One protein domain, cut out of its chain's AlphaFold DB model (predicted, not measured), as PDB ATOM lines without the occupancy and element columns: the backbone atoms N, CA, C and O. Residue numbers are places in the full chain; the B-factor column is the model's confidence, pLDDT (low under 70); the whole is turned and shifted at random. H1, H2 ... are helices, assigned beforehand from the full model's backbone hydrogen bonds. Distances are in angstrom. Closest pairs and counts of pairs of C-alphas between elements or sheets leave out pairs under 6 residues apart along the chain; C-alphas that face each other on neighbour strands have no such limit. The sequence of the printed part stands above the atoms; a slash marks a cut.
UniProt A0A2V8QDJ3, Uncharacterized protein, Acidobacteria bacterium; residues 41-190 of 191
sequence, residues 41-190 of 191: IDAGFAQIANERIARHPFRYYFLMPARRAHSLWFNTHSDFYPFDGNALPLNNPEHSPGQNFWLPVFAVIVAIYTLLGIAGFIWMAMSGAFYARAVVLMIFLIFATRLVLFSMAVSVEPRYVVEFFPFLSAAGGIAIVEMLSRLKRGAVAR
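AT A GLANCE: This is residues 41 to 190 of the 191 residues of an uncharacterized protein of Acidobacteria bacterium (UniProt A0A2V8QDJ3). Long helices make a flat, loose frame: H3 crosses H5 as an X, H4 folds back from the end of H3 as a V, and H2 stands across the other side, where H4 ends and H5 begins. Residues 41 to 51 of H1 stick out at one end of the longest axis and residues 180 to 190 at the other, while a long loop, residues 75 to 98, joins H2 to H3. The printed part has 150 residues with five named helices, H1 to H5 in order, and no named strand; the class is all helix. It is loose, with a radius of gyration of the C-alphas of 20.3 A, and spans 73 by 46 by 24 A.

HOW THE PARTS SIT: H1, residues 41 to 55, is close to but not clearly touching H2, residues 57 to 74; the C-alphas of Ile 53 and Tyr 60, their closest, are 6.1 A apart. H2 has a kink of 28 degrees near residue 64. With residues 65 to 69 alone it touches H4, residues 130 to 152, about perpendicular at 77 degrees; the closest C-alphas, of Pro 65 and Ser 151, are 5.1 A apart. H2 and H5, residues 158 to 188, touch only at their ends, closest at the C-alphas of Leu 72 and Pro 158, 5.1 A. H3, residues 99 to 126, touches H5 with residues 113 to 124 alone, at a steep tilt of 62 degrees, the same way; the closest C-alphas, of Gly 120 and Ala 175, are 4.1 A apart. H3 and H4 form a helical hairpin at a steep tilt of 41 degrees, opposite ways, closest at the C-alphas of Ala 125 and Arg 133, 4.9 A. H1 is apart from H3, H4 and H5. Every O i to N i+4 pair is within hydrogen-bond range in H1 and H4, against 12 of 14 in H2, 23 of 24 in H3 and 21 of 27 in H5.

IN THESE COORDINATES: H1 begins at C-alpha 41, (167.564, 285.591, 183.056), and is 21.7 A long; H2 is 25.2 A long. H3 begins at C-alpha 99, (194.400, 260.561, 160.300), and is 40.2 A long; H4 is 32.9 A. H5, 45.7 A long with a kink of 40 degrees near residue 165, ends at C-alpha 188, (235.512, 281.209, 155.500).

THE WHOLE: The C-alphas farthest apart, of Ile 41 and Arg 190, are 75.1 A apart. The printed part has no cut. The link H2 to H3 is long, 24 residues; the other links are tight. Mean pLDDT of the printed part is 77.6; residues 75 to 100, 151 to 152, 154 to 158 and 189 to 190 are under 70.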
ATOM      1  N   ILE A  41     166.688 286.762 183.152       84.81
ATOM      2  CA  ILE A  41     167.564 285.591 183.056       84.81
ATOM      3  C   ILE A  41     168.968 286.009 182.590       84.81
ATOM      4  O   ILE A  41     169.963 285.556 183.165       84.81
ATOM      5  N   ASP A  42     169.069 286.896 181.596       87.25
ATOM      6  CA  ASP A  42     170.356 287.420 181.119       87.25
ATOM      7  C   ASP A  42     171.103 288.200 182.217       87.25
ATOM      8  O   ASP A  42     172.289 287.960 182.462       87.25
ATOM      9  N   ALA A  43     170.397 289.048 182.975       87.69
ATOM     10  CA  ALA A  43     170.960 289.767 184.119       87.69
ATOM     11  C   ALA A  43     171.493 288.814 185.205       87.69
ATOM     12  O   ALA A  43     172.585 289.029 185.746       87.69
ATOM     13  N   GLY A  44     170.771 287.723 185.483       89.31
ATOM     14  CA  GLY A  44     171.224 286.671 186.393       89.31
ATOM     15  C   GLY A  44     172.519 286.000 185.922       89.31
ATOM     16  O   GLY A  44     173.465 285.836 186.702       89.31
ATOM     17  N   PHE A  45     172.624 285.667 184.631       90.81
ATOM     18  CA  PHE A  45     173.863 285.134 184.057       90.81
ATOM     19  C   PHE A  45     175.011 286.146 184.096       90.81
ATOM     20  O   PHE A  45     176.144 285.765 184.412       90.81
ATOM     21  N   ALA A  46     174.736 287.426 183.838       88.06
ATOM     22  CA  ALA A  46     175.723 288.497 183.909       88.06
ATOM     23  C   ALA A  46     176.288 288.657 185.330       88.06
ATOM     24  O   ALA A  46     177.505 288.768 185.504       88.06
ATOM     25  N   GLN A  47     175.442 288.588 186.362       92.19
ATOM     26  CA  GLN A  47     175.886 288.626 187.756       92.19
ATOM     27  C   GLN A  47     176.816 287.449 188.084       92.19
ATOM     28  O   GLN A  47     177.924 287.649 188.587       92.19
ATOM     29  N   ILE A  48     176.420 286.227 187.721       91.62
ATOM     30  CA  ILE A  48     177.237 285.023 187.936       91.62
ATOM     31  C   ILE A  48     178.565 285.115 187.172       91.62
ATOM     32  O   ILE A  48     179.614 284.688 187.672       91.62
ATOM     33  N   ALA A  49     178.549 285.659 185.955       87.00
ATOM     34  CA  ALA A  49     179.755 285.887 185.172       87.00
ATOM     35  C   ALA A  49     180.692 286.872 185.883       87.00
ATOM     36  O   ALA A  49     181.872 286.561 186.054       87.00
ATOM     37  N   ASN A  50     180.170 287.992 186.386       89.19
ATOM     38  CA  ASN A  50     180.946 288.985 187.129       89.19
ATOM     39  C   ASN A  50     181.584 288.393 188.392       89.19
ATOM     40  O   ASN A  50     182.773 288.593 188.632       89.19
ATOM     41  N   GLU A  51     180.855 287.573 189.149       92.56
ATOM     42  CA  GLU A  51     181.399 286.868 190.319       92.56
ATOM     43  C   GLU A  51     182.509 285.866 189.952       92.56
ATOM     44  O   GLU A  51     183.460 285.640 190.708       92.56
ATOM     45  N   ARG A  52     182.420 285.222 188.781       89.19
ATOM     46  CA  ARG A  52     183.476 284.328 188.269       89.19
ATOM     47  C   ARG A  52     184.706 285.112 187.809       89.19
ATOM     48  O   ARG A  52     185.824 284.685 188.101       89.19
ATOM     49  N   ILE A  53     184.509 286.244 187.135       88.56
ATOM     50  CA  ILE A  53     185.590 287.134 186.688       88.56
ATOM     51  C   ILE A  53     186.316 287.722 187.900       88.56
ATOM     52  O   ILE A  53     187.542 287.670 187.949       88.56
ATOM     53  N   ALA A  54     185.580 288.184 188.915       90.94
ATOM     54  CA  ALA A  54     186.144 288.759 190.135       90.94
ATOM     55  C   ALA A  54     187.030 287.768 190.912       90.94
ATOM     56  O   ALA A  54     188.058 288.159 191.460       90.94
ATOM     57  N   ARG A  55     186.682 286.473 190.921       91.62
ATOM     58  CA  ARG A  55     187.497 285.426 191.566       91.62
ATOM     59  C   ARG A  55     188.801 285.127 190.828       91.62
ATOM     60  O   ARG A  55     189.795 284.784 191.463       91.62
ATOM     61  N   HIS A  56     188.813 285.235 189.498       88.38
ATOM     62  CA  HIS A  56     189.988 284.921 188.680       88.38
ATOM     63  C   HIS A  56     190.175 285.904 187.508       88.38
ATOM     64  O   HIS A  56     190.127 285.489 186.343       88.38
ATOM     65  N   PRO A  57     190.472 287.188 187.783       87.75
ATOM     66  CA  PRO A  57     190.531 288.219 186.748       87.75
ATOM     67  C   PRO A  57     191.663 287.946 185.756       87.75
ATOM     68  O   PRO A  57     191.468 288.020 184.546       87.75
ATOM     69  N   PHE A  58     192.829 287.514 186.246       87.75
ATOM     70  CA  PHE A  58     193.964 287.186 185.384       87.75
ATOM     71  C   PHE A  58     193.653 286.038 184.412       87.75
ATOM     72  O   PHE A  58     194.017 286.078 183.234       87.75
ATOM     73  N   ARG A  59     192.923 285.017 184.883       86.62
ATOM     74  CA  ARG A  59     192.506 283.899 184.035       86.62
ATOM     75  C   ARG A  59     191.569 284.379 182.935       86.62
ATOM     76  O   ARG A  59     191.722 283.953 181.797       86.62
ATOM     77  N   TYR A  60     190.612 285.234 183.276       83.81
ATOM     78  CA  TYR A  60     189.617 285.712 182.328       83.81
ATOM     79  C   TYR A  60     190.217 286.659 181.281       83.81
ATOM     80  O   TYR A  60     190.031 286.431 180.090       83.81
ATOM     81  N   TYR A  61     190.991 287.663 181.702       83.19
ATOM     82  CA  TYR A  61     191.496 288.700 180.795       83.19
ATOM     83  C   TYR A  61     192.766 288.322 180.029       83.19
ATOM     84  O   TYR A  61     193.001 288.884 178.966       83.19
ATOM     85  N   PHE A  62     193.582 287.388 180.526       84.25
ATOM     86  CA  PHE A  62     194.844 287.027 179.866       84.25
ATOM     87  C   PHE A  62     194.894 285.555 179.463       84.25
ATOM     88  O   PHE A  62     195.194 285.233 178.314       84.25
ATOM     89  N   LEU A  63     194.571 284.640 180.382       84.06
ATOM     90  CA  LEU A  63     194.769 283.209 180.133       84.06
ATOM     91  C   LEU A  63     193.753 282.625 179.143       84.06
ATOM     92  O   LEU A  63     194.113 281.776 178.331       84.06
ATOM     93  N   MET A  64     192.492 283.053 179.216       83.25
ATOM     94  CA  MET A  64     191.436 282.630 178.292       83.25
ATOM     95  C   MET A  64     191.724 283.126 176.865       83.25
ATOM     96  O   MET A  64     191.740 282.286 175.962       83.25
ATOM     97  N   PRO A  65     192.064 284.413 176.650       80.38
ATOM     98  CA  PRO A  65     192.569 284.896 175.369       80.38
ATOM     99  C   PRO A  65     193.774 284.148 174.825       80.38
ATOM    100  O   PRO A  65     193.762 283.720 173.675       80.38
ATOM    101  N   ALA A  66     194.793 283.925 175.656       80.94
ATOM    102  CA  ALA A  66     195.990 283.206 175.238       80.94
ATOM    103  C   ALA A  66     195.672 281.758 174.830       80.94
ATOM    104  O   ALA A  66     196.173 281.275 173.817       80.94
ATOM    105  N   ARG A  67     194.795 281.073 175.578       80.06
ATOM    106  CA  ARG A  67     194.325 279.728 175.220       80.06
ATOM    107  C   ARG A  67     193.540 279.718 173.916       80.06
ATOM    108  O   ARG A  67     193.772 278.825 173.109       80.06
ATOM    109  N   ARG A  68     192.659 280.702 173.696       77.00
ATOM    110  CA  ARG A  68     191.915 280.853 172.436       77.00
ATOM    111  C   ARG A  68     192.850 281.108 171.262       77.00
ATOM    112  O   ARG A  68     192.736 280.440 170.246       77.00
ATOM    113  N   ALA A  69     193.804 282.020 171.410       77.81
ATOM    114  CA  ALA A  69     194.819 282.294 170.399       77.81
ATOM    115  C   ALA A  69     195.627 281.039 170.048       77.81
ATOM    116  O   ALA A  69     195.788 280.713 168.877       77.81
ATOM    117  N   HIS A  70     196.074 280.299 171.066       79.56
ATOM    118  CA  HIS A  70     196.769 279.031 170.880       79.56
ATOM    119  C   HIS A  70     195.895 278.010 170.145       79.56
ATOM    120  O   HIS A  70     196.353 277.397 169.185       79.56
ATOM    121  N   SER A  71     194.633 277.838 170.558       76.06
ATOM    122  CA  SER A  71     193.725 276.928 169.860       76.06
ATOM    123  C   SER A  71     193.456 277.384 168.430       76.06
ATOM    124  O   SER A  71     193.441 276.547 167.553       76.06
ATOM    125  N   LEU A  72     193.307 278.681 168.155       75.75
ATOM    126  CA  LEU A  72     193.100 279.184 166.793       75.75
ATOM    127  C   LEU A  72     194.334 278.958 165.906       75.75
ATOM    128  O   LEU A  72     194.185 278.647 164.731       75.75
ATOM    129  N   TRP A  73     195.541 279.099 166.464       75.94
ATOM    130  CA  TRP A  73     196.798 278.944 165.726       75.94
ATOM    131  C   TRP A  73     197.135 277.482 165.421       75.94
ATOM    132  O   TRP A  73     197.600 277.166 164.328       75.94
ATOM    133  N   PHE A  74     196.910 276.589 166.387       73.19
ATOM    134  CA  PHE A  74     197.246 275.170 166.260       73.19
ATOM    135  C   PHE A  74     196.051 274.281 165.918       73.19
ATOM    136  O   PHE A  74     196.244 273.084 165.738       73.19
ATOM    137  N   ASN A  75     194.832 274.815 165.807       68.88
ATOM    138  CA  ASN A  75     193.722 274.050 165.251       68.88
ATOM    139  C   ASN A  75     193.910 273.941 163.733       68.88
ATOM    140  O   ASN A  75     193.859 274.922 162.990       68.88
ATOM    141  N   THR A  76     194.132 272.715 163.275       58.44
ATOM    142  CA  THR A  76     194.425 272.371 161.883       58.44
ATOM    143  C   THR A  76     193.224 272.501 160.940       58.44
ATOM    144  O   THR A  76     193.377 272.178 159.768       58.44
ATOM    145  N   HIS A  77     192.062 272.995 161.406       59.44
ATOM    146  CA  HIS A  77     190.829 273.145 160.603       59.44
ATOM    147  C   HIS A  77     190.442 271.862 159.877       59.44
ATOM    148  O   HIS A  77     190.054 271.841 158.707       59.44
ATOM    149  N   SER A  78     190.631 270.774 160.593       53.38
ATOM    150  CA  SER A  78     190.450 269.438 160.084       53.38
ATOM    151  C   SER A  78     188.940 269.125 159.968       53.38
ATOM    152  O   SER A  78     188.557 268.356 159.097       53.38
ATOM    153  N   ASP A  79     188.089 269.896 160.665       54.97
ATOM    154  CA  ASP A  79     186.616 269.917 160.608       54.97
ATOM    155  C   ASP A  79     186.013 270.004 159.183       54.97
ATOM    156  O   ASP A  79     184.907 269.524 158.947       54.97
ATOM    157  N   PHE A  80     186.706 270.629 158.215       53.69
ATOM    158  CA  PHE A  80     186.232 270.759 156.818       53.69
ATOM    159  C   PHE A  80     186.829 269.719 155.859       53.69
ATOM    160  O   PHE A  80     186.463 269.670 154.682       53.69
ATOM    161  N   TYR A  81     187.761 268.901 156.337       55.69
ATOM    162  CA  TYR A  81     188.371 267.808 155.592       55.69
ATOM    163  C   TYR A  81     187.840 266.479 156.165       55.69
ATOM    164  O   TYR A  81     187.366 266.456 157.295       55.69
ATOM    165  N   PRO A  82     187.916 265.334 155.463       58.94
ATOM    166  CA  PRO A  82     187.625 264.005 156.035       58.94
ATOM    167  C   PRO A  82     188.564 263.570 157.187       58.94
ATOM    168  O   PRO A  82     188.804 262.382 157.391       58.94
ATOM    169  N   PHE A  83     189.130 264.519 157.927       55.59
ATOM    170  CA  PHE A  83     190.030 264.338 159.044       55.59
ATOM    171  C   PHE A  83     189.459 265.106 160.240       55.59
ATOM    172  O   PHE A  83     189.912 266.191 160.528       55.59
ATOM    173  N   ASP A  84     188.462 264.603 160.946       52.09
ATOM    174  CA  ASP A  84     187.850 265.361 162.050       52.09
ATOM    175  C   ASP A  84     188.705 265.273 163.335       52.09
ATOM    176  O   ASP A  84     188.871 264.170 163.854       52.09
ATOM    177  N   GLY A  85     189.317 266.358 163.844       55.12
ATOM    178  CA  GLY A  85     189.958 266.317 165.174       55.12
ATOM    179  C   GLY A  85     191.164 267.226 165.468       55.12
ATOM    180  O   GLY A  85     191.775 267.845 164.596       55.12
ATOM    181  N   ASN A  86     191.535 267.264 166.755       58.66
ATOM    182  CA  ASN A  86     192.642 268.051 167.316       58.66
ATOM    183  C   ASN A  86     194.000 267.736 166.659       58.66
ATOM    184  O   ASN A  86     194.357 266.570 166.513       58.66
ATOM    185  N   ALA A  87     194.818 268.765 166.400       57.66
ATOM    186  CA  ALA A  87     196.133 268.665 165.741       57.66
ATOM    187  C   ALA A  87     197.138 267.685 166.383       57.66
ATOM    188  O   ALA A  87     198.068 267.221 165.726       57.66
ATOM    189  N   LEU A  88     196.948 267.352 167.661       57.62
ATOM    190  CA  LEU A  88     197.676 266.302 168.367       57.62
ATOM    191  C   LEU A  88     196.666 265.320 168.980       57.62
ATOM    192  O   LEU A  88     196.267 265.505 170.133       57.62
ATOM    193  N   PRO A  89     196.248 264.265 168.257       59.91
ATOM    194  CA  PRO A  89     195.335 263.251 168.776       59.91
ATOM    195  C   PRO A  89     196.070 262.266 169.706       59.91
ATOM    196  O   PRO A  89     195.973 261.056 169.553       59.91
ATOM    197  N   LEU A  90     196.827 262.770 170.689       55.19
ATOM    198  CA  LEU A  90     197.643 261.942 171.591       55.19
ATOM    199  C   LEU A  90     196.802 261.038 172.512       55.19
ATOM    200  O   LEU A  90     197.323 260.054 173.027       55.19
ATOM    201  N   ASN A  91     195.511 261.346 172.694       54.00
ATOM    202  CA  ASN A  91     194.643 260.679 173.670       54.00
ATOM    203  C   ASN A  91     193.390 260.000 173.086       54.00
ATOM    204  O   ASN A  91     192.646 259.397 173.856       54.00
ATOM    205  N   ASN A  92     193.143 260.062 171.771       55.16
ATOM    206  CA  ASN A  92     191.883 259.586 171.184       55.16
ATOM    207  C   ASN A  92     192.129 258.457 170.161       55.16
ATOM    208  O   ASN A  92     192.444 258.752 169.004       55.16
ATOM    209  N   PRO A  93     191.966 257.177 170.555       55.12
ATOM    210  CA  PRO A  93     192.227 256.012 169.702       55.12
ATOM    211  C   PRO A  93     191.161 255.751 168.618       55.12
ATOM    212  O   PRO A  93     191.308 254.804 167.852       55.12
ATOM    213  N   GLU A  94     190.106 256.567 168.529       58.22
ATOM    214  CA  GLU A  94     188.977 256.364 167.601       58.22
ATOM    215  C   GLU A  94     189.207 256.907 166.177       58.22
ATOM    216  O   GLU A  94     188.379 256.696 165.293       58.22
ATOM    217  N   HIS A  95     190.331 257.578 165.911       61.06
ATOM    218  CA  HIS A  95     190.610 258.142 164.588       61.06
ATOM    219  C   HIS A  95     191.134 257.094 163.598       61.06
ATOM    220  O   HIS A  95     191.878 256.177 163.956       61.06
ATOM    221  N   SER A  96     190.790 257.271 162.318       62.38
ATOM    222  CA  SER A  96     191.262 256.398 161.239       62.38
ATOM    223  C   SER A  96     192.808 256.349 161.174       62.38
ATOM    224  O   SER A  96     193.471 257.353 161.455       62.38
ATOM    225  N   PRO A  97     193.428 255.221 160.770       59.78
ATOM    226  CA  PRO A  97     194.889 255.063 160.791       59.78
ATOM    227  C   PRO A  97     195.654 256.140 160.008       59.78
ATOM    228  O   PRO A  97     196.732 256.558 160.422       59.78
ATOM    229  N   GLY A  98     195.093 256.619 158.891       61.88
ATOM    230  CA  GLY A  98     195.693 257.701 158.106       61.88
ATOM    231  C   GLY A  98     195.657 259.044 158.836       61.88
ATOM    232  O   GLY A  98     196.615 259.810 158.781       61.88
ATOM    233  N   GLN A  99     194.587 259.312 159.577       64.44
ATOM    234  CA  GLN A  99     194.400 260.561 160.300       64.44
ATOM    235  C   GLN A  99     195.407 260.724 161.450       64.44
ATOM    236  O   GLN A  99     196.021 261.780 161.591       64.44
ATOM    237  N   ASN A 100     195.685 259.648 162.190       68.00
ATOM    238  CA  ASN A 100     196.702 259.649 163.248       68.00
ATOM    239  C   ASN A 100     198.124 259.938 162.741       68.00
ATOM    240  O   ASN A 100     198.980 260.322 163.535       68.00
ATOM    241  N   PHE A 101     198.386 259.779 161.441       72.44
ATOM    242  CA  PHE A 101     199.676 260.106 160.837       72.44
ATOM    243  C   PHE A 101     199.711 261.523 160.249       72.44
ATOM    244  O   PHE A 101     200.642 262.279 160.516       72.44
ATOM    245  N   TRP A 102     198.701 261.917 159.467       72.81
ATOM    246  CA  TRP A 102     198.722 263.196 158.746       72.81
ATOM    247  C   TRP A 102     198.543 264.420 159.654       72.81
ATOM    248  O   TRP A 102     199.225 265.422 159.441       72.81
ATOM    249  N   LEU A 103     197.695 264.352 160.692       73.12
ATOM    250  CA  LEU A 103     197.497 265.479 161.620       73.12
ATOM    251  C   LEU A 103     198.781 265.903 162.343       73.12
ATOM    252  O   LEU A 103     199.124 267.085 162.257       73.12
ATOM    253  N   PRO A 104     199.528 264.998 163.010       76.31
ATOM    254  CA  PRO A 104     200.761 265.400 163.672       76.31
ATOM    255  C   PRO A 104     201.821 265.867 162.671       76.31
ATOM    256  O   PRO A 104     202.580 266.776 162.990       76.31
ATOM    257  N   VAL A 105     201.858 265.323 161.448       80.62
ATOM    258  CA  VAL A 105     202.764 265.811 160.395       80.62
ATOM    259  C   VAL A 105     202.448 267.262 160.028       80.62
ATOM    260  O   VAL A 105     203.353 268.096 160.034       80.62
ATOM    261  N   PHE A 106     201.183 267.602 159.767       77.25
ATOM    262  CA  PHE A 106     200.798 268.986 159.484       77.25
ATOM    263  C   PHE A 106     201.049 269.907 160.677       77.25
ATOM    264  O   PHE A 106     201.587 270.999 160.495       77.25
ATOM    265  N   ALA A 107     200.754 269.450 161.896       77.31
ATOM    266  CA  ALA A 107     201.052 270.194 163.115       77.31
ATOM    267  C   ALA A 107     202.556 270.491 163.246       77.31
ATOM    268  O   ALA A 107     202.942 271.617 163.553       77.31
ATOM    269  N   VAL A 108     203.415 269.509 162.952       82.81
ATOM    270  CA  VAL A 108     204.877 269.667 162.967       82.81
ATOM    271  C   VAL A 108     205.343 270.627 161.877       82.81
ATOM    272  O   VAL A 108     206.171 271.490 162.157       82.81
ATOM    273  N   ILE A 109     204.808 270.541 160.657       84.44
ATOM    274  CA  ILE A 109     205.150 271.473 159.569       84.44
ATOM    275  C   ILE A 109     204.786 272.909 159.961       84.44
ATOM    276  O   ILE A 109     205.617 273.811 159.838       84.44
ATOM    277  N   VAL A 110     203.578 273.119 160.492       82.50
ATOM    278  CA  VAL A 110     203.132 274.429 160.986       82.50
ATOM    279  C   VAL A 110     204.019 274.904 162.137       82.50
ATOM    280  O   VAL A 110     204.400 276.076 162.170       82.50
ATOM    281  N   ALA A 111     204.415 274.015 163.051       83.50
ATOM    282  CA  ALA A 111     205.322 274.347 164.144       83.50
ATOM    283  C   ALA A 111     206.706 274.775 163.630       83.50
ATOM    284  O   ALA A 111     207.194 275.832 164.025       83.50
ATOM    285  N   ILE A 112     207.312 274.019 162.707       86.81
ATOM    286  CA  ILE A 112     208.601 274.362 162.080       86.81
ATOM    287  C   ILE A 112     208.508 275.726 161.400       86.81
ATOM    288  O   ILE A 112     209.365 276.584 161.597       86.81
ATOM    289  N   TYR A 113     207.448 275.942 160.629       84.31
ATOM    290  CA  TYR A 113     207.223 277.189 159.917       84.31
ATOM    291  C   TYR A 113     207.054 278.383 160.871       84.31
ATOM    292  O   TYR A 113     207.655 279.441 160.672       84.31
ATOM    293  N   THR A 114     206.313 278.188 161.965       84.69
ATOM    294  CA  THR A 114     206.139 279.193 163.024       84.69
ATOM    295  C   THR A 114     207.473 279.519 163.697       84.69
ATOM    296  O   THR A 114     207.814 280.691 163.858       84.69
ATOM    297  N   LEU A 115     208.269 278.500 164.035       87.69
ATOM    298  CA  LEU A 115     209.600 278.675 164.622       87.69
ATOM    299  C   LEU A 115     210.540 279.439 163.685       87.69
ATOM    300  O   LEU A 115     211.292 280.298 164.143       87.69
ATOM    301  N   LEU A 116     210.472 279.172 162.380       86.62
ATOM    302  CA  LEU A 116     211.294 279.849 161.383       86.62
ATOM    303  C   LEU A 116     210.941 281.337 161.270       86.62
ATOM    304  O   LEU A 116     211.835 282.185 161.240       86.62
ATOM    305  N   GLY A 117     209.648 281.667 161.277       85.25
ATOM    306  CA  GLY A 117     209.184 283.052 161.315       85.25
ATOM    307  C   GLY A 117     209.636 283.782 162.582       85.25
ATOM    308  O   GLY A 117     210.180 284.884 162.498       85.25
ATOM    309  N   ILE A 118     209.496 283.147 163.751       87.12
ATOM    310  CA  ILE A 118     209.963 283.698 165.035       87.12
ATOM    311  C   ILE A 118     211.479 283.938 165.007       87.12
ATOM    312  O   ILE A 118     211.933 285.014 165.396       87.12
ATOM    313  N   ALA A 119     212.265 282.982 164.505       87.25
ATOM    314  CA  ALA A 119     213.712 283.136 164.367       87.25
ATOM    315  C   ALA A 119     214.073 284.326 163.463       87.25
ATOM    316  O   ALA A 119     214.952 285.117 163.806       87.25
ATOM    317  N   GLY A 120     213.345 284.507 162.356       84.06
ATOM    318  CA  GLY A 120     213.476 285.663 161.471       84.06
ATOM    319  C   GLY A 120     213.229 286.993 162.181       84.06
ATOM    320  O   GLY A 120     214.053 287.904 162.083       84.06
ATOM    321  N   PHE A 121     212.144 287.093 162.956       85.12
ATOM    322  CA  PHE A 121     211.846 288.285 163.758       85.12
ATOM    323  C   PHE A 121     212.931 288.576 164.797       85.12
ATOM    324  O   PHE A 121     213.352 289.726 164.935       85.12
ATOM    325  N   ILE A 122     213.412 287.547 165.500       85.44
ATOM    326  CA  ILE A 122     214.468 287.687 166.508       85.44
ATOM    327  C   ILE A 122     215.759 288.177 165.850       85.44
ATOM    328  O   ILE A 122     216.340 289.165 166.300       85.44
ATOM    329  N   TRP A 123     216.196 287.550 164.756       84.50
ATOM    330  CA  TRP A 123     217.402 287.980 164.052       84.50
ATOM    331  C   TRP A 123     217.275 289.395 163.486       84.50
ATOM    332  O   TRP A 123     218.220 290.178 163.603       84.50
ATOM    333  N   MET A 124     216.102 289.770 162.968       81.44
ATOM    334  CA  MET A 124     215.842 291.132 162.506       81.44
ATOM    335  C   MET A 124     215.900 292.147 163.658       81.44
ATOM    336  O   MET A 124     216.527 293.197 163.515       81.44
ATOM    337  N   ALA A 125     215.349 291.823 164.830       81.31
ATOM    338  CA  ALA A 125     215.433 292.673 166.020       81.31
ATOM    339  C   ALA A 125     216.875 292.804 166.560       81.31
ATOM    340  O   ALA A 125     217.281 293.868 167.047       81.31
ATOM    341  N   MET A 126     217.664 291.732 166.440       82.38
ATOM    342  CA  MET A 126     219.064 291.670 166.871       82.38
ATOM    343  C   MET A 126     220.049 292.311 165.885       82.38
ATOM    344  O   MET A 126     221.170 292.608 166.285       82.38
ATOM    345  N   SER A 127     219.648 292.575 164.636       76.75
ATOM    346  CA  SER A 127     220.507 293.170 163.594       76.75
ATOM    347  C   SER A 127     221.067 294.563 163.937       76.75
ATOM    348  O   SER A 127     221.954 295.060 163.252       76.75
ATOM    349  N   GLY A 128     220.562 295.207 164.997       71.56
ATOM    350  CA  GLY A 128     221.049 296.500 165.492       71.56
ATOM    351  C   GLY A 128     220.564 297.710 164.690       71.56
ATOM    352  O   GLY A 128     220.694 298.836 165.162       71.56
ATOM    353  N   ALA A 129     219.941 297.503 163.528       80.50
ATOM    354  CA  ALA A 129     219.364 298.577 162.732       80.50
ATOM    355  C   ALA A 129     218.074 299.112 163.378       80.50
ATOM    356  O   ALA A 129     217.127 298.363 163.632       80.50
ATOM    357  N   PHE A 130     218.013 300.428 163.607       80.19
ATOM    358  CA  PHE A 130     216.835 301.092 164.179       80.19
ATOM    359  C   PHE A 130     215.569 300.830 163.351       80.19
ATOM    360  O   PHE A 130     214.541 300.437 163.900       80.19
ATOM    361  N   TYR A 131     215.675 300.941 162.022       83.25
ATOM    362  CA  TYR A 131     214.576 300.654 161.096       83.25
ATOM    363  C   TYR A 131     214.076 299.211 161.203       83.25
ATOM    364  O   TYR A 131     212.871 298.982 161.240       83.25
ATOM    365  N   ALA A 132     214.981 298.235 161.326       80.56
ATOM    366  CA  ALA A 132     214.604 296.833 161.474       80.56
ATOM    367  C   ALA A 132     213.807 296.605 162.767       80.56
ATOM    368  O   ALA A 132     212.756 295.969 162.739       80.56
ATOM    369  N   ARG A 133     214.242 297.193 163.890       81.50
ATOM    370  CA  ARG A 133     213.509 297.126 165.165       81.50
ATOM    371  C   ARG A 133     212.142 297.801 165.086       81.50
ATOM    372  O   ARG A 133     211.178 297.245 165.604       81.50
ATOM    373  N   ALA A 134     212.048 298.952 164.421       83.38
ATOM    374  CA  ALA A 134     210.782 299.654 164.228       83.38
ATOM    375  C   ALA A 134     209.784 298.815 163.411       83.38
ATOM    376  O   ALA A 134     208.623 298.709 163.793       83.38
ATOM    377  N   VAL A 135     210.242 298.151 162.342       82.94
ATOM    378  CA  VAL A 135     209.397 297.258 161.532       82.94
ATOM    379  C   VAL A 135     208.967 296.021 162.327       82.94
ATOM    380  O   VAL A 135     207.790 295.669 162.290       82.94
ATOM    381  N   VAL A 136     209.867 295.388 163.094       84.69
ATOM    382  CA  VAL A 136     209.493 294.270 163.987       84.69
ATOM    383  C   VAL A 136     208.431 294.714 164.991       84.69
ATOM    384  O   VAL A 136     207.437 294.018 165.172       84.69
ATOM    385  N   LEU A 137     208.618 295.876 165.621       85.75
ATOM    386  CA  LEU A 137     207.685 296.412 166.608       85.75
ATOM    387  C   LEU A 137     206.326 296.724 165.971       85.75
ATOM    388  O   LEU A 137     205.297 296.364 166.537       85.75
ATOM    389  N   MET A 138     206.309 297.321 164.777       86.94
ATOM    390  CA  MET A 138     205.078 297.575 164.026       86.94
ATOM    391  C   MET A 138     204.326 296.271 163.738       86.94
ATOM    392  O   MET A 138     203.135 296.175 164.030       86.94
ATOM    393  N   ILE A 139     205.015 295.251 163.216       85.44
ATOM    394  CA  ILE A 139     204.399 293.950 162.929       85.44
ATOM    395  C   ILE A 139     203.893 293.307 164.226       85.44
ATOM    396  O   ILE A 139     202.760 292.833 164.272       85.44
ATOM    397  N   PHE A 140     204.680 293.356 165.302       85.94
ATOM    398  CA  PHE A 140     204.273 292.853 166.612       85.94
ATOM    399  C   PHE A 140     203.007 293.546 167.130       85.94
ATOM    400  O   PHE A 140     202.089 292.865 167.578       85.94
ATOM    401  N   LEU A 141     202.911 294.875 167.027       85.50
ATOM    402  CA  LEU A 141     201.719 295.618 167.439       85.50
ATOM    403  C   LEU A 141     200.491 295.255 166.601       85.50
ATOM    404  O   LEU A 141     199.404 295.115 167.159       85.50
ATOM    405  N   ILE A 142     200.648 295.058 165.289       85.38
ATOM    406  CA  ILE A 142     199.555 294.612 164.411       85.38
ATOM    407  C   ILE A 142     199.058 293.231 164.851       85.38
ATOM    408  O   ILE A 142     197.853 293.040 165.035       85.38
ATOM    409  N   PHE A 143     199.976 292.287 165.075       83.62
ATOM    410  CA  PHE A 143     199.654 290.938 165.541       83.62
ATOM    411  C   PHE A 143     198.984 290.959 166.915       83.62
ATOM    412  O   PHE A 143     197.939 290.338 167.089       83.62
ATOM    413  N   ALA A 144     199.544 291.695 167.876       81.75
ATOM    414  CA  ALA A 144     199.006 291.807 169.227       81.75
ATOM    415  C   ALA A 144     197.600 292.418 169.220       81.75
ATOM    416  O   ALA A 144     196.689 291.873 169.840       81.75
ATOM    417  N   THR A 145     197.394 293.498 168.461       81.12
ATOM    418  CA  THR A 145     196.083 294.151 168.348       81.12
ATOM    419  C   THR A 145     195.059 293.205 167.730       81.12
ATOM    420  O   THR A 145     193.968 293.040 168.272       81.12
ATOM    421  N   ARG A 146     195.411 292.515 166.637       79.50
ATOM    422  CA  ARG A 146     194.517 291.535 166.006       79.50
ATOM    423  C   ARG A 146     194.214 290.352 166.923       79.50
ATOM    424  O   ARG A 146     193.060 289.956 167.004       79.50
ATOM    425  N   LEU A 147     195.201 289.824 167.646       74.62
ATOM    426  CA  LEU A 147     195.005 288.742 168.616       74.62
ATOM    427  C   LEU A 147     194.055 289.143 169.749       74.62
ATOM    428  O   LEU A 147     193.194 288.352 170.128       74.62
ATOM    429  N   VAL A 148     194.172 290.368 170.263       78.81
ATOM    430  CA  VAL A 148     193.260 290.895 171.289       78.81
ATOM    431  C   VAL A 148     191.845 291.042 170.732       78.81
ATOM    432  O   VAL A 148     190.895 290.576 171.359       78.81
ATOM    433  N   LEU A 149     191.699 291.617 169.534       77.38
ATOM    434  CA  LEU A 149     190.398 291.763 168.874       77.38
ATOM    435  C   LEU A 149     189.741 290.404 168.607       77.38
ATOM    436  O   LEU A 149     188.578 290.200 168.948       77.38
ATOM    437  N   PHE A 150     190.496 289.448 168.068       74.81
ATOM    438  CA  PHE A 150     190.013 288.092 167.826       74.81
ATOM    439  C   PHE A 150     189.725 287.333 169.119       74.81
ATOM    440  O   PHE A 150     188.828 286.502 169.174       74.81
ATOM    441  N   SER A 151     190.425 287.624 170.206       69.19
ATOM    442  CA  SER A 151     190.084 286.995 171.474       69.19
ATOM    443  C   SER A 151     188.748 287.478 172.049       69.19
ATOM    444  O   SER A 151     188.107 286.722 172.788       69.19
ATOM    445  N   MET A 152     188.384 288.734 171.792       69.31
ATOM    446  CA  MET A 152     187.181 289.365 172.343       69.31
ATOM    447  C   MET A 152     185.954 289.167 171.450       69.31
ATOM    448  O   MET A 152     184.829 289.238 171.938       69.31
ATOM    449  N   ALA A 153     186.151 288.883 170.164       75.00
ATOM    450  CA  ALA A 153     185.060 288.597 169.247       75.00
ATOM    451  C   ALA A 153     184.373 287.253 169.571       75.00
ATOM    452  O   ALA A 153     185.010 286.257 169.915       75.00
ATOM    453  N   VAL A 154     183.039 287.242 169.469       64.81
ATOM    454  CA  VAL A 154     182.173 286.110 169.855       64.81
ATOM    455  C   VAL A 154     182.211 284.973 168.823       64.81
ATOM    456  O   VAL A 154     182.021 283.815 169.178       64.81
ATOM    457  N   SER A 155     182.525 285.282 167.563       66.75
ATOM    458  CA  SER A 155     182.508 284.341 166.437       66.75
ATOM    459  C   SER A 155     183.823 284.387 165.656       66.75
ATOM    460  O   SER A 155     183.887 284.874 164.525       66.75
ATOM    461  N   VAL A 156     184.906 283.935 166.286       66.81
ATOM    462  CA  VAL A 156     186.215 283.888 165.627       66.81
ATOM    463  C   VAL A 156     186.428 282.540 164.991       66.81
ATOM    464  O   VAL A 156     186.609 281.527 165.662       66.81
ATOM    465  N   GLU A 157     186.431 282.562 163.669       67.94
ATOM    466  CA  GLU A 157     186.758 281.411 162.856       67.94
ATOM    467  C   GLU A 157     188.268 281.394 162.612       67.94
ATOM    468  O   GLU A 157     188.867 282.435 162.317       67.94
ATOM    469  N   PRO A 158     188.922 280.233 162.706       67.12
ATOM    470  CA  PRO A 158     190.374 280.214 162.637       67.12
ATOM    471  C   PRO A 158     190.939 280.562 161.235       67.12
ATOM    472  O   PRO A 158     192.131 280.846 161.111       67.12
ATOM    473  N   ARG A 159     190.087 280.729 160.204       72.81
ATOM    474  CA  ARG A 159     190.463 281.277 158.885       72.81
ATOM    475  C   ARG A 159     191.081 282.678 158.960       72.81
ATOM    476  O   ARG A 159     191.888 283.038 158.108       72.81
ATOM    477  N   TYR A 160     190.765 283.453 159.999       74.50
ATOM    478  CA  TYR A 160     191.341 284.785 160.209       74.50
ATOM    479  C   TYR A 160     192.839 284.755 160.550       74.50
ATOM    480  O   TYR A 160     193.527 285.766 160.435       74.50
ATOM    481  N   VAL A 161     193.374 283.590 160.929       74.88
ATOM    482  CA  VAL A 161     194.804 283.399 161.197       74.88
ATOM    483  C   VAL A 161     195.621 283.346 159.898       74.88
ATOM    484  O   VAL A 161     196.815 283.651 159.900       74.88
ATOM    485  N   VAL A 162     194.983 283.034 158.763       77.69
ATOM    486  CA  VAL A 162     195.651 282.912 157.456       77.69
ATOM    487  C   VAL A 162     196.299 284.236 157.020       77.69
ATOM    488  O   VAL A 162     197.353 284.230 156.386       77.69
ATOM    489  N   GLU A 163     195.752 285.376 157.453       80.62
ATOM    490  CA  GLU A 163     196.300 286.719 157.198       80.62
ATOM    491  C   GLU A 163     197.725 286.913 157.752       80.62
ATOM    492  O   GLU A 163     198.465 287.780 157.282       80.62
ATOM    493  N   PHE A 164     198.144 286.102 158.728       81.50
ATOM    494  CA  PHE A 164     199.468 286.190 159.342       81.50
ATOM    495  C   PHE A 164     200.552 285.398 158.599       81.50
ATOM    496  O   PHE A 164     201.743 285.681 158.766       81.50
ATOM    497  N   PHE A 165     200.172 284.436 157.753       82.56
ATOM    498  CA  PHE A 165     201.118 283.577 157.032       82.56
ATOM    499  C   PHE A 165     202.052 284.335 156.077       82.56
ATOM    500  O   PHE A 165     203.234 283.993 156.033       82.56
ATOM    501  N   PRO A 166     201.624 285.379 155.340       85.19
ATOM    502  CA  PRO A 166     202.540 286.155 154.503       85.19
ATOM    503  C   PRO A 166     203.668 286.813 155.310       85.19
ATOM    504  O   PRO A 166     204.830 286.778 154.907       85.19
ATOM    505  N   PHE A 167     203.348 287.353 156.489       83.75
ATOM    506  CA  PHE A 167     204.342 287.967 157.373       83.75
ATOM    507  C   PHE A 167     205.313 286.928 157.938       83.75
ATOM    508  O   PHE A 167     206.523 287.159 157.952       83.75
ATOM    509  N   LEU A 168     204.799 285.761 158.341       84.44
ATOM    510  CA  LEU A 168     205.633 284.636 158.763       84.44
ATOM    511  C   LEU A 168     206.522 284.114 157.626       84.44
ATOM    512  O   LEU A 168     207.687 283.817 157.872       84.44
ATOM    513  N   SER A 169     206.009 284.054 156.390       85.56
ATOM    514  CA  SER A 169     206.770 283.650 155.195       85.56
ATOM    515  C   SER A 169     207.969 284.563 154.990       85.56
ATOM    516  O   SER A 169     209.096 284.097 154.827       85.56
ATOM    517  N   ALA A 170     207.721 285.876 155.016       86.62
ATOM    518  CA  ALA A 170     208.750 286.884 154.816       86.62
ATOM    519  C   ALA A 170     209.819 286.804 155.915       86.62
ATOM    520  O   ALA A 170     211.013 286.751 155.612       86.62
ATOM    521  N   ALA A 171     209.400 286.715 157.181       85.12
ATOM    522  CA  ALA A 171     210.315 286.559 158.307       85.12
ATOM    523  C   ALA A 171     211.116 285.246 158.217       85.12
ATOM    524  O   ALA A 171     212.334 285.259 158.387       85.12
ATOM    525  N   GLY A 172     210.472 284.130 157.871       86.00
ATOM    526  CA  GLY A 172     211.128 282.836 157.674       86.00
ATOM    527  C   GLY A 172     212.185 282.870 156.566       86.00
ATOM    528  O   GLY A 172     213.276 282.329 156.741       86.00
ATOM    529  N   GLY A 173     211.914 283.575 155.462       86.31
ATOM    530  CA  GLY A 173     212.889 283.805 154.393       86.31
ATOM    531  C   GLY A 173     214.128 284.563 154.877       86.31
ATOM    532  O   GLY A 173     215.254 284.132 154.617       86.31
ATOM    533  N   ILE A 174     213.937 285.637 155.651       85.81
ATOM    534  CA  ILE A 174     215.038 286.374 156.298       85.81
ATOM    535  C   ILE A 174     215.842 285.438 157.208       85.81
ATOM    536  O   ILE A 174     217.072 285.468 157.201       85.81
ATOM    537  N   ALA A 175     215.152 284.565 157.943       87.12
ATOM    538  CA  ALA A 175     215.771 283.598 158.835       87.12
ATOM    539  C   ALA A 175     216.709 282.632 158.093       87.12
ATOM    540  O   ALA A 175     217.861 282.447 158.493       87.12
ATOM    541  N   ILE A 176     216.245 282.063 156.978       88.38
ATOM    542  CA  ILE A 176     217.051 281.165 156.140       88.38
ATOM    543  C   ILE A 176     218.273 281.904 155.584       88.38
ATOM    544  O   ILE A 176     219.388 281.383 155.646       88.38
ATOM    545  N   VAL A 177     218.088 283.119 155.061       88.62
ATOM    546  CA  VAL A 177     219.184 283.912 154.481       88.62
ATOM    547  C   VAL A 177     220.242 284.246 155.529       88.62
ATOM    548  O   VAL A 177     221.437 284.102 155.258       88.62
ATOM    549  N   GLU A 178     219.836 284.647 156.732       84.88
ATOM    550  CA  GLU A 178     220.774 284.957 157.810       84.88
ATOM    551  C   GLU A 178     221.499 283.693 158.294       84.88
ATOM    552  O   GLU A 178     222.718 283.716 158.494       84.88
ATOM    553  N   MET A 179     220.795 282.559 158.392       86.94
ATOM    554  CA  MET A 179     221.391 281.263 158.730       86.94
ATOM    555  C   MET A 179     222.456 280.843 157.705       86.94
ATOM    556  O   MET A 179     223.587 280.520 158.080       86.94
ATOM    557  N   LEU A 180     222.142 280.916 156.408       88.56
ATOM    558  CA  LEU A 180     223.083 280.609 155.325       88.56
ATOM    559  C   LEU A 180     224.271 281.580 155.305       88.56
ATOM    560  O   LEU A 180     225.415 281.161 155.122       88.56
ATOM    561  N   SER A 181     224.026 282.868 155.541       85.81
ATOM    562  CA  SER A 181     225.071 283.895 155.624       85.81
ATOM    563  C   SER A 181     226.032 283.646 156.788       85.81
ATOM    564  O   SER A 181     227.236 283.871 156.670       85.81
ATOM    565  N   ARG A 182     225.534 283.161 157.931       83.19
ATOM    566  CA  ARG A 182     226.367 282.771 159.080       83.19
ATOM    567  C   ARG A 182     227.192 281.520 158.796       83.19
ATOM    568  O   ARG A 182     228.381 281.521 159.097       83.19
ATOM    569  N   LEU A 183     226.600 280.506 158.164       87.75
ATOM    570  CA  LEU A 183     227.311 279.289 157.754       87.75
ATOM    571  C   LEU A 183     228.454 279.604 156.781       87.75
ATOM    572  O   LEU A 183     229.571 279.137 156.984       87.75
ATOM    573  N   LYS A 184     228.213 280.464 155.780       87.94
ATOM    574  CA  LYS A 184     229.260 280.921 154.850       87.94
ATOM    575  C   LYS A 184     230.380 281.681 155.565       87.94
ATOM    576  O   LYS A 184     231.545 281.381 155.338       87.94
ATOM    577  N   ARG A 185     230.049 282.619 156.463       85.19
ATOM    578  CA  ARG A 185     231.049 283.352 157.268       85.19
ATOM    579  C   ARG A 185     231.885 282.416 158.150       85.19
ATOM    580  O   ARG A 185     233.092 282.593 158.239       85.19
ATOM    581  N   GLY A 186     231.260 281.406 158.757       76.69
ATOM    582  CA  GLY A 186     231.945 280.404 159.580       76.69
ATOM    583  C   GLY A 186     232.833 279.446 158.781       76.69
ATOM    584  O   GLY A 186     233.890 279.057 159.269       76.69
ATOM    585  N   ALA A 187     232.442 279.097 157.552       73.56
ATOM    586  CA  ALA A 187     233.256 278.283 156.649       73.56
ATOM    587  C   ALA A 187     234.497 279.038 156.143       73.56
ATOM    588  O   ALA A 187     235.563 278.448 156.037       73.56
ATOM    589  N   VAL A 188     234.380 280.347 155.895       72.62
ATOM    590  CA  VAL A 188     235.512 281.209 155.500       72.62
ATOM    591  C   VAL A 188     236.491 281.454 156.662       72.62
ATOM    592  O   VAL A 188     237.658 281.744 156.431       72.62
ATOM    593  N   ALA A 189     236.044 281.312 157.912       63.28
ATOM    594  CA  ALA A 189     236.860 281.538 159.108       63.28
ATOM    595  C   ALA A 189     237.652 280.303 159.592       63.28
ATOM    596  O   ALA A 189     238.329 280.389 160.616       63.28
ATOM    597  N   ARG A 190     237.562 279.156 158.903       53.69
ATOM    598  CA  ARG A 190     238.385 277.971 159.188       53.69
ATOM    599  C   ARG A 190     239.498 277.864 158.129       53.69
ATOM    600  O   ARG A 190     239.164 277.492 157.005       53.69
TER     601      ARG A 190